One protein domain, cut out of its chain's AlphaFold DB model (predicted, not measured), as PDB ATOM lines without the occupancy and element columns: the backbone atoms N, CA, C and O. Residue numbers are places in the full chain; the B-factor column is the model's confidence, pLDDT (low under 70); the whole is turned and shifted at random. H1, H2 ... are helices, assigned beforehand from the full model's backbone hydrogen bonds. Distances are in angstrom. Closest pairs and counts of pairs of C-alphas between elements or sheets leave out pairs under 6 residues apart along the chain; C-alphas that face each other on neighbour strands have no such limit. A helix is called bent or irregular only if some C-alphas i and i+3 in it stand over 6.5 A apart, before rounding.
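This is residues 87 to 148 of the 154 residues of an uncharacterized protein of Vibrio alginolyticus (UniProt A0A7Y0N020). One long helix, H2, makes the backbone of a rod; after a tight turn H3 folds back beside the later part of H2 as a helical hairpin, and the short helix H1 packs on the middle of H2, away from H3. A long stretch without a named element, residues 93 to 104, joins H1 to the beginning of H2 at one end of the rod. The printed part has 62 residues with three named helices, in the order H1, H2, H3, and no named strand; the class is all helix. The whole is compact, with a radius of gyration of the C-alphas of 12.0 A, and the C-alphas span 40 by 19 by 17 A.

Begin with H2, residues 105 to 127, the longest helix. Look next at H3, residues 131 to 142, which touches H2 at residues 118 to 126 of H2 alone. The closest C-alphas of the two are those of Glu 122 and Val 134, 5.8 A apart. Their lines stand at a shallow tilt of 16 degrees, and they run opposite ways, a helical hairpin. Now look at H1, residues 87 to 92, which touches H2 at residues 110 to 118 of H2 alone. Their closest C-alphas are those of Ala 92 and Ala 114, 5.6 A apart. H1 and H2 run opposite ways at a shallow tilt of 32 degrees and are also a helical hairpin. H1 and H3 are apart. In H1 and H2 every O i to N i+4 pair is within hydrogen-bond range; in H3 it is 5 of 8.

Find C-alpha 105 at (2.346, -30.646, 34.357); from there H2 runs 32.9 A to C-alpha 127 at (19.833, -20.677, 60.431). H3 runs 15.1 A from Met 131 to C-alpha 142 at (13.309, -14.779, 43.237). It is neither bent nor irregular, but only just: C-alphas 136 and 139 are 6.3 A apart. Go back to C-alpha 87 at (21.495, -28.941, 43.652), where the printed part begins; H1 runs 8.0 A from there to Ala 92.

The two C-alphas farthest apart are those of Asp 103 and Gly 129, 40.1 A. The link from H1 to H2 is long, with 12 residues between them, and the link from H2 to H3 is tight, with 3. The printed part has no cut. Its mean pLDDT is 78.5; look at residues 93 to 103 and 144 to 148 for the 16 residues under 70, where the model's confidence is low.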
ATOM      1  N   LYS A  87      22.697 -28.179  43.994       88.25
ATOM      2  CA  LYS A  87      21.495 -28.941  43.652       88.25
ATOM      3  C   LYS A  87      20.413 -28.065  43.021       88.25
ATOM      4  O   LYS A  87      19.772 -28.479  42.063       88.25
ATOM      5  N   PHE A  88      20.210 -26.850  43.535       85.94
ATOM      6  CA  PHE A  88      19.283 -25.901  42.917       85.94
ATOM      7  C   PHE A  88      19.738 -25.488  41.515       85.94
ATOM      8  O   PHE A  88      18.908 -25.394  40.617       85.94
ATOM      9  N   ILE A  89      21.031 -25.237  41.312       81.94
ATOM     10  CA  ILE A  89      21.563 -24.904  39.988       81.94
ATOM     11  C   ILE A  89      21.334 -26.083  39.034       81.94
ATOM     12  O   ILE A  89      20.716 -25.890  37.997       81.94
ATOM     13  N   ASP A  90      21.711 -27.302  39.404       81.31
ATOM     14  CA  ASP A  90      21.577 -28.470  38.524       81.31
ATOM     15  C   ASP A  90      20.115 -28.810  38.193       81.31
ATOM     16  O   ASP A  90      19.786 -29.114  37.046       81.31
ATOM     17  N   GLU A  91      19.219 -28.759  39.183       76.69
ATOM     18  CA  GLU A  91      17.820 -29.166  39.000       76.69
ATOM     19  C   GLU A  91      16.923 -28.044  38.459       76.69
ATOM     20  O   GLU A  91      15.881 -28.331  37.869       76.69
ATOM     21  N   ALA A  92      17.279 -26.774  38.683       70.31
ATOM     22  CA  ALA A  92      16.381 -25.644  38.448       70.31
ATOM     23  C   ALA A  92      16.980 -24.474  37.655       70.31
ATOM     24  O   ALA A  92      16.222 -23.556  37.341       70.31
ATOM     25  N   SER A  93      18.267 -24.479  37.267       63.78
ATOM     26  CA  SER A  93      18.848 -23.375  36.471       63.78
ATOM     27  C   SER A  93      18.187 -23.202  35.110       63.78
ATOM     28  O   SER A  93      18.197 -22.107  34.557       63.78
ATOM     29  N   GLY A  94      17.637 -24.285  34.556       61.78
ATOM     30  CA  GLY A  94      16.901 -24.228  33.306       61.78
ATOM     31  C   GLY A  94      15.542 -23.557  33.471       61.78
ATOM     32  O   GLY A  94      15.116 -22.854  32.569       61.78
ATOM     33  N   ILE A  95      14.859 -23.746  34.600       65.69
ATOM     34  CA  ILE A  95      13.398 -23.633  34.671       65.69
ATOM     35  C   ILE A  95      12.943 -22.244  35.100       65.69
ATOM     36  O   ILE A  95      13.366 -21.719  36.132       65.69
ATOM     37  N   ASN A  96      11.975 -21.684  34.371       67.81
ATOM     38  CA  ASN A  96      11.287 -20.480  34.814       67.81
ATOM     39  C   ASN A  96      10.215 -20.824  35.858       67.81
ATOM     40  O   ASN A  96       9.025 -20.926  35.568       67.81
ATOM     41  N   PHE A  97      10.625 -20.971  37.119       68.00
ATOM     42  CA  PHE A  97       9.701 -21.328  38.195       68.00
ATOM     43  C   PHE A  97       8.683 -20.228  38.552       68.00
ATOM     44  O   PHE A  97       7.754 -20.484  39.326       68.00
ATOM     45  N   HIS A  98       8.817 -19.010  38.014       68.31
ATOM     46  CA  HIS A  98       7.830 -17.933  38.173       68.31
ATOM     47  C   HIS A  98       6.641 -18.072  37.221       68.31
ATOM     48  O   HIS A  98       5.569 -17.549  37.520       68.31
ATOM     49  N   GLN A  99       6.802 -18.818  36.129       67.12
ATOM     50  CA  GLN A  99       5.760 -19.053  35.141       67.12
ATOM     51  C   GLN A  99       4.997 -20.343  35.467       67.12
ATOM     52  O   GLN A  99       5.584 -21.410  35.636       67.12
ATOM     53  N   GLN A 100       3.672 -20.248  35.583       63.25
ATOM     54  CA  GLN A 100       2.805 -21.427  35.563       63.25
ATOM     55  C   GLN A 100       2.454 -21.719  34.104       63.25
ATOM     56  O   GLN A 100       1.904 -20.855  33.423       63.25
ATOM     57  N   CYS A 101       2.786 -22.915  33.628       65.69
ATOM     58  CA  CYS A 101       2.411 -23.364  32.289       65.69
ATOM     59  C   CYS A 101       1.094 -24.131  32.406       65.69
ATOM     60  O   CYS A 101       1.035 -25.096  33.160       65.69
ATOM     61  N   GLY A 102       0.031 -23.706  31.721       61.53
ATOM     62  CA  GLY A 102      -1.292 -24.340  31.842       61.53
ATOM     63  C   GLY A 102      -1.266 -25.840  31.526       61.53
ATOM     64  O   GLY A 102      -1.704 -26.642  32.348       61.53
ATOM     65  N   ASP A 103      -0.650 -26.203  30.399       63.53
ATOM     66  CA  ASP A 103      -0.704 -27.558  29.830       63.53
ATOM     67  C   ASP A 103       0.586 -28.385  30.017       63.53
ATOM     68  O   ASP A 103       0.682 -29.501  29.511       63.53
ATOM     69  N   ASP A 104       1.566 -27.892  30.791       71.19
ATOM     70  CA  ASP A 104       2.813 -28.620  31.096       71.19
ATOM     71  C   ASP A 104       2.890 -29.012  32.592       71.19
ATOM     72  O   ASP A 104       3.415 -28.263  33.435       71.19
ATOM     73  N   PRO A 105       2.339 -30.182  32.973       76.25
ATOM     74  CA  PRO A 105       2.346 -30.646  34.357       76.25
ATOM     75  C   PRO A 105       3.755 -30.978  34.868       76.25
ATOM     76  O   PRO A 105       4.000 -30.850  36.073       76.25
ATOM     77  N   GLU A 106       4.685 -31.362  33.987       77.94
ATOM     78  CA  GLU A 106       6.072 -31.656  34.357       77.94
ATOM     79  C   GLU A 106       6.816 -30.371  34.724       77.94
ATOM     80  O   GLU A 106       7.397 -30.295  35.812       77.94
ATOM     81  N   HIS A 107       6.706 -29.326  33.897       76.31
ATOM     82  CA  HIS A 107       7.265 -28.006  34.195       76.31
ATOM     83  C   HIS A 107       6.723 -27.458  35.521       76.31
ATOM     84  O   HIS A 107       7.482 -27.027  36.390       76.31
ATOM     85  N   ASN A 108       5.410 -27.547  35.748       75.12
ATOM     86  CA  ASN A 108       4.793 -27.081  36.994       75.12
ATOM     87  C   ASN A 108       5.247 -27.868  38.235       75.12
ATOM     88  O   ASN A 108       5.291 -27.316  39.342       75.12
ATOM     89  N   ALA A 109       5.536 -29.163  38.093       80.25
ATOM     90  CA  ALA A 109       6.070 -29.977  39.180       80.25
ATOM     91  C   ALA A 109       7.520 -29.590  39.498       80.25
ATOM     92  O   ALA A 109       7.870 -29.427  40.670       80.25
ATOM     93  N   GLN A 110       8.349 -29.385  38.474       79.50
ATOM     94  CA  GLN A 110       9.737 -28.966  38.657       79.50
ATOM     95  C   GLN A 110       9.834 -27.526  39.192       79.50
ATOM     96  O   GLN A 110      10.584 -27.277  40.132       79.50
ATOM     97  N   ALA A 111       8.989 -26.602  38.725       78.69
ATOM     98  CA  ALA A 111       8.880 -25.241  39.252       78.69
ATOM     99  C   ALA A 111       8.502 -25.212  40.746       78.69
ATOM    100  O   ALA A 111       9.046 -24.424  41.527       78.69
ATOM    101  N   ARG A 112       7.587 -26.095  41.179       80.31
ATOM    102  CA  ARG A 112       7.242 -26.264  42.603       80.31
ATOM    103  C   ARG A 112       8.426 -26.783  43.420       80.31
ATOM    104  O   ARG A 112       8.685 -26.250  44.498       80.31
ATOM    105  N   LYS A 113       9.162 -27.772  42.902       85.25
ATOM    106  CA  LYS A 113      10.381 -28.298  43.543       85.25
ATOM    107  C   LYS A 113      11.468 -27.226  43.656       85.25
ATOM    108  O   LYS A 113      12.012 -27.047  44.738       85.25
ATOM    109  N   ALA A 114      11.703 -26.454  42.598       83.81
ATOM    110  CA  ALA A 114      12.649 -25.342  42.588       83.81
ATOM    111  C   ALA A 114      12.306 -24.287  43.653       83.81
ATOM    112  O   ALA A 114      13.159 -23.909  44.453       83.81
ATOM    113  N   LYS A 115      11.036 -23.863  43.743       84.88
ATOM    114  CA  LYS A 115      10.574 -22.940  44.798       84.88
ATOM    115  C   LYS A 115      10.794 -23.499  46.204       84.88
ATOM    116  O   LYS A 115      11.215 -22.759  47.093       84.88
ATOM    117  N   ALA A 116      10.524 -24.790  46.407       86.69
ATOM    118  CA  ALA A 116      10.731 -25.451  47.691       86.69
ATOM    119  C   ALA A 116      12.221 -25.511  48.066       86.69
ATOM    120  O   ALA A 116      12.576 -25.176  49.195       86.69
ATOM    121  N   LEU A 117      13.094 -25.856  47.113       88.56
ATOM    122  CA  LEU A 117      14.547 -25.861  47.297       88.56
ATOM    123  C   LEU A 117      15.088 -24.460  47.596       88.56
ATOM    124  O   LEU A 117      15.892 -24.303  48.507       88.56
ATOM    125  N   LEU A 118      14.604 -23.429  46.901       88.88
ATOM    126  CA  LEU A 118      15.004 -22.047  47.163       88.88
ATOM    127  C   LEU A 118      14.601 -21.590  48.575       88.88
ATOM    128  O   LEU A 118      15.370 -20.908  49.249       88.88
ATOM    129  N   SER A 119      13.410 -21.988  49.033       89.94
ATOM    130  CA  SER A 119      12.929 -21.728  50.396       89.94
ATOM    131  C   SER A 119      13.760 -22.469  51.452       89.94
ATOM    132  O   SER A 119      14.071 -21.914  52.502       89.94
ATOM    133  N   LEU A 120      14.172 -23.707  51.158       91.25
ATOM    134  CA  LEU A 120      15.062 -24.487  52.020       91.25
ATOM    135  C   LEU A 120      16.457 -23.851  52.123       91.25
ATOM    136  O   LEU A 120      17.013 -23.769  53.213       91.25
ATOM    137  N   ILE A 121      17.009 -23.363  51.009       90.31
ATOM    138  CA  ILE A 121      18.283 -22.629  51.002       90.31
ATOM    139  C   ILE A 121      18.158 -21.345  51.825       90.31
ATOM    140  O   ILE A 121      19.056 -21.028  52.599       90.31
ATOM    141  N   GLU A 122      17.049 -20.614  51.695       91.56
ATOM    142  CA  GLU A 122      16.799 -19.402  52.478       91.56
ATOM    143  C   GLU A 122      16.727 -19.698  53.980       91.56
ATOM    144  O   GLU A 122      17.403 -19.028  54.763       91.56
ATOM    145  N   SER A 123      15.961 -20.713  54.392       93.19
ATOM    146  CA  SER A 123      15.826 -21.067  55.806       93.19
ATOM    147  C   SER A 123      17.154 -21.528  56.405       93.19
ATOM    148  O   SER A 123      17.528 -21.062  57.481       93.19
ATOM    149  N   LYS A 124      17.911 -22.356  55.677       91.19
ATOM    150  CA  LYS A 124      19.244 -22.819  56.081       91.19
ATOM    151  C   LYS A 124      20.266 -21.686  56.137       91.19
ATOM    152  O   LYS A 124      21.059 -21.614  57.070       91.19
ATOM    153  N   ALA A 125      20.215 -20.748  55.195       91.19
ATOM    154  CA  ALA A 125      21.107 -19.592  55.197       91.19
ATOM    155  C   ALA A 125      20.834 -18.667  56.389       91.19
ATOM    156  O   ALA A 125      21.779 -18.158  56.989       91.19
ATOM    157  N   ILE A 126      19.565 -18.489  56.770       92.06
ATOM    158  CA  ILE A 126      19.184 -17.744  57.978       92.06
ATOM    159  C   ILE A 126      19.635 -18.498  59.239       92.06
ATOM    160  O   ILE A 126      20.246 -17.885  60.113       92.06
ATOM    161  N   GLU A 127      19.407 -19.814  59.313       90.38
ATOM    162  CA  GLU A 127      19.833 -20.677  60.431       90.38
ATOM    163  C   GLU A 127      21.351 -20.588  60.674       90.38
ATOM    164  O   GLU A 127      21.810 -20.540  61.817       90.38
ATOM    165  N   TYR A 128      22.143 -20.514  59.602       90.81
ATOM    166  CA  TYR A 128      23.606 -20.453  59.673       90.81
ATOM    167  C   TYR A 128      24.174 -19.027  59.690       90.81
ATOM    168  O   TYR A 128      25.393 -18.856  59.743       90.81
ATOM    169  N   GLY A 129      23.325 -17.995  59.660       87.56
ATOM    170  CA  GLY A 129      23.747 -16.591  59.654       87.56
ATOM    171  C   GLY A 129      24.428 -16.134  58.354       87.56
ATOM    172  O   GLY A 129      25.105 -15.107  58.339       87.56
ATOM    173  N   ARG A 130      24.258 -16.863  57.245       89.44
ATOM    174  CA  ARG A 130      24.836 -16.573  55.920       89.44
ATOM    175  C   ARG A 130      23.915 -15.672  55.090       89.44
ATOM    176  O   ARG A 130      23.434 -16.033  54.015       89.44
ATOM    177  N   MET A 131      23.676 -14.456  55.584       90.94
ATOM    178  CA  MET A 131      22.779 -13.481  54.935       90.94
ATOM    179  C   MET A 131      23.248 -13.041  53.542       90.94
ATOM    180  O   MET A 131      22.440 -12.603  52.721       90.94
ATOM    181  N   GLU A 132      24.539 -13.174  53.246       88.25
ATOM    182  CA  GLU A 132      25.094 -12.919  51.917       88.25
ATOM    183  C   GLU A 132      24.460 -13.817  50.845       88.25
ATOM    184  O   GLU A 132      24.163 -13.340  49.755       88.25
ATOM    185  N   ILE A 133      24.147 -15.073  51.169       87.06
ATOM    186  CA  ILE A 133      23.554 -16.032  50.228       87.06
ATOM    187  C   ILE A 133      22.071 -15.723  50.034       87.06
ATOM    188  O   ILE A 133      21.570 -15.736  48.908       87.06
ATOM    189  N   VAL A 134      21.380 -15.311  51.097       88.62
ATOM    190  CA  VAL A 134      20.009 -14.795  50.988       88.62
ATOM    191  C   VAL A 134      19.961 -13.590  50.041       88.62
ATOM    192  O   VAL A 134      19.131 -13.523  49.133       88.62
ATOM    193  N   ASN A 135      20.877 -12.637  50.213       87.25
ATOM    194  CA  ASN A 135      20.870 -11.391  49.451       87.25
ATOM    195  C   ASN A 135      21.377 -11.544  48.012       87.25
ATOM    196  O   ASN A 135      20.808 -10.945  47.099       87.25
ATOM    197  N   ASN A 136      22.420 -12.344  47.796       87.81
ATOM    198  CA  ASN A 136      23.088 -12.449  46.502       87.81
ATOM    199  C   ASN A 136      22.568 -13.595  45.643       87.81
ATOM    200  O   ASN A 136      22.636 -13.486  44.421       87.81
ATOM    201  N   PHE A 137      22.059 -14.667  46.248       85.56
ATOM    202  CA  PHE A 137      21.566 -15.837  45.529       85.56
ATOM    203  C   PHE A 137      20.040 -15.913  45.590       85.56
ATOM    204  O   PHE A 137      19.387 -15.704  44.568       85.56
ATOM    205  N   VAL A 138      19.449 -16.109  46.775       86.62
ATOM    206  CA  VAL A 138      17.995 -16.341  46.925       86.62
ATOM    207  C   VAL A 138      17.177 -15.196  46.337       86.62
ATOM    208  O   VAL A 138      16.287 -15.427  45.515       86.62
ATOM    209  N   LYS A 139      17.492 -13.948  46.707       84.81
ATOM    210  CA  LYS A 139      16.796 -12.773  46.169       84.81
ATOM    211  C   LYS A 139      16.933 -12.680  44.652       84.81
ATOM    212  O   LYS A 139      15.924 -12.506  43.981       84.81
ATOM    213  N   LYS A 140      18.134 -12.849  44.091       81.81
ATOM    214  CA  LYS A 140      18.338 -12.763  42.631       81.81
ATOM    215  C   LYS A 140      17.546 -13.823  41.867       81.81
ATOM    216  O   LYS A 140      16.953 -13.503  40.838       81.81
ATOM    217  N   GLN A 141      17.476 -15.044  42.397       78.75
ATOM    218  CA  GLN A 141      16.654 -16.107  41.818       78.75
ATOM    219  C   GLN A 141      15.156 -15.785  41.935       78.75
ATOM    220  O   GLN A 141      14.411 -15.907  40.961       78.75
ATOM    221  N   ARG A 142      14.695 -15.265  43.083       76.56
ATOM    222  CA  ARG A 142      13.309 -14.779  43.237       76.56
ATOM    223  C   ARG A 142      12.958 -13.630  42.295       76.56
ATOM    224  O   ARG A 142      11.821 -13.560  41.854       76.56
ATOM    225  N   PHE A 143      13.906 -12.759  41.970       71.81
ATOM    226  CA  PHE A 143      13.698 -11.672  41.013       71.81
ATOM    227  C   PHE A 143      13.845 -12.111  39.547       71.81
ATOM    228  O   PHE A 143      13.732 -11.281  38.650       71.81
ATOM    229  N   GLY A 144      14.070 -13.403  39.282       64.25
ATOM    230  CA  GLY A 144      14.055 -13.956  37.929       64.25
ATOM    231  C   GLY A 144      15.278 -13.592  37.086       64.25
ATOM    232  O   GLY A 144      15.221 -13.713  35.867       64.25
ATOM    233  N   ILE A 145      16.391 -13.183  37.706       52.50
ATOM    234  CA  ILE A 145      17.599 -12.713  36.999       52.50
ATOM    235  C   ILE A 145      18.284 -13.844  36.184       52.50
ATOM    236  O   ILE A 145      19.163 -13.570  35.377       52.50
ATOM    237  N   GLY A 146      17.853 -15.105  36.325       50.88
ATOM    238  CA  GLY A 146      18.400 -16.262  35.598       50.88
ATOM    239  C   GLY A 146      17.432 -17.041  34.696       50.88
ATOM    240  O   GLY A 146      17.847 -18.056  34.155       50.88
ATOM    241  N   GLY A 147      16.169 -16.623  34.524       52.72
ATOM    242  CA  GLY A 147      15.119 -17.512  33.988       52.72
ATOM    243  C   GLY A 147      14.197 -16.916  32.925       52.72
ATOM    244  O   GLY A 147      13.012 -17.221  32.929       52.72
ATOM    245  N   TRP A 148      14.691 -16.045  32.042       48.53
ATOM    246  CA  TRP A 148      13.860 -15.442  30.980       48.53
ATOM    247  C   TRP A 148      13.806 -16.268  29.683       48.53
ATOM    248  O   TRP A 148      13.087 -15.896  28.762       48.53
TER     249      TRP A 148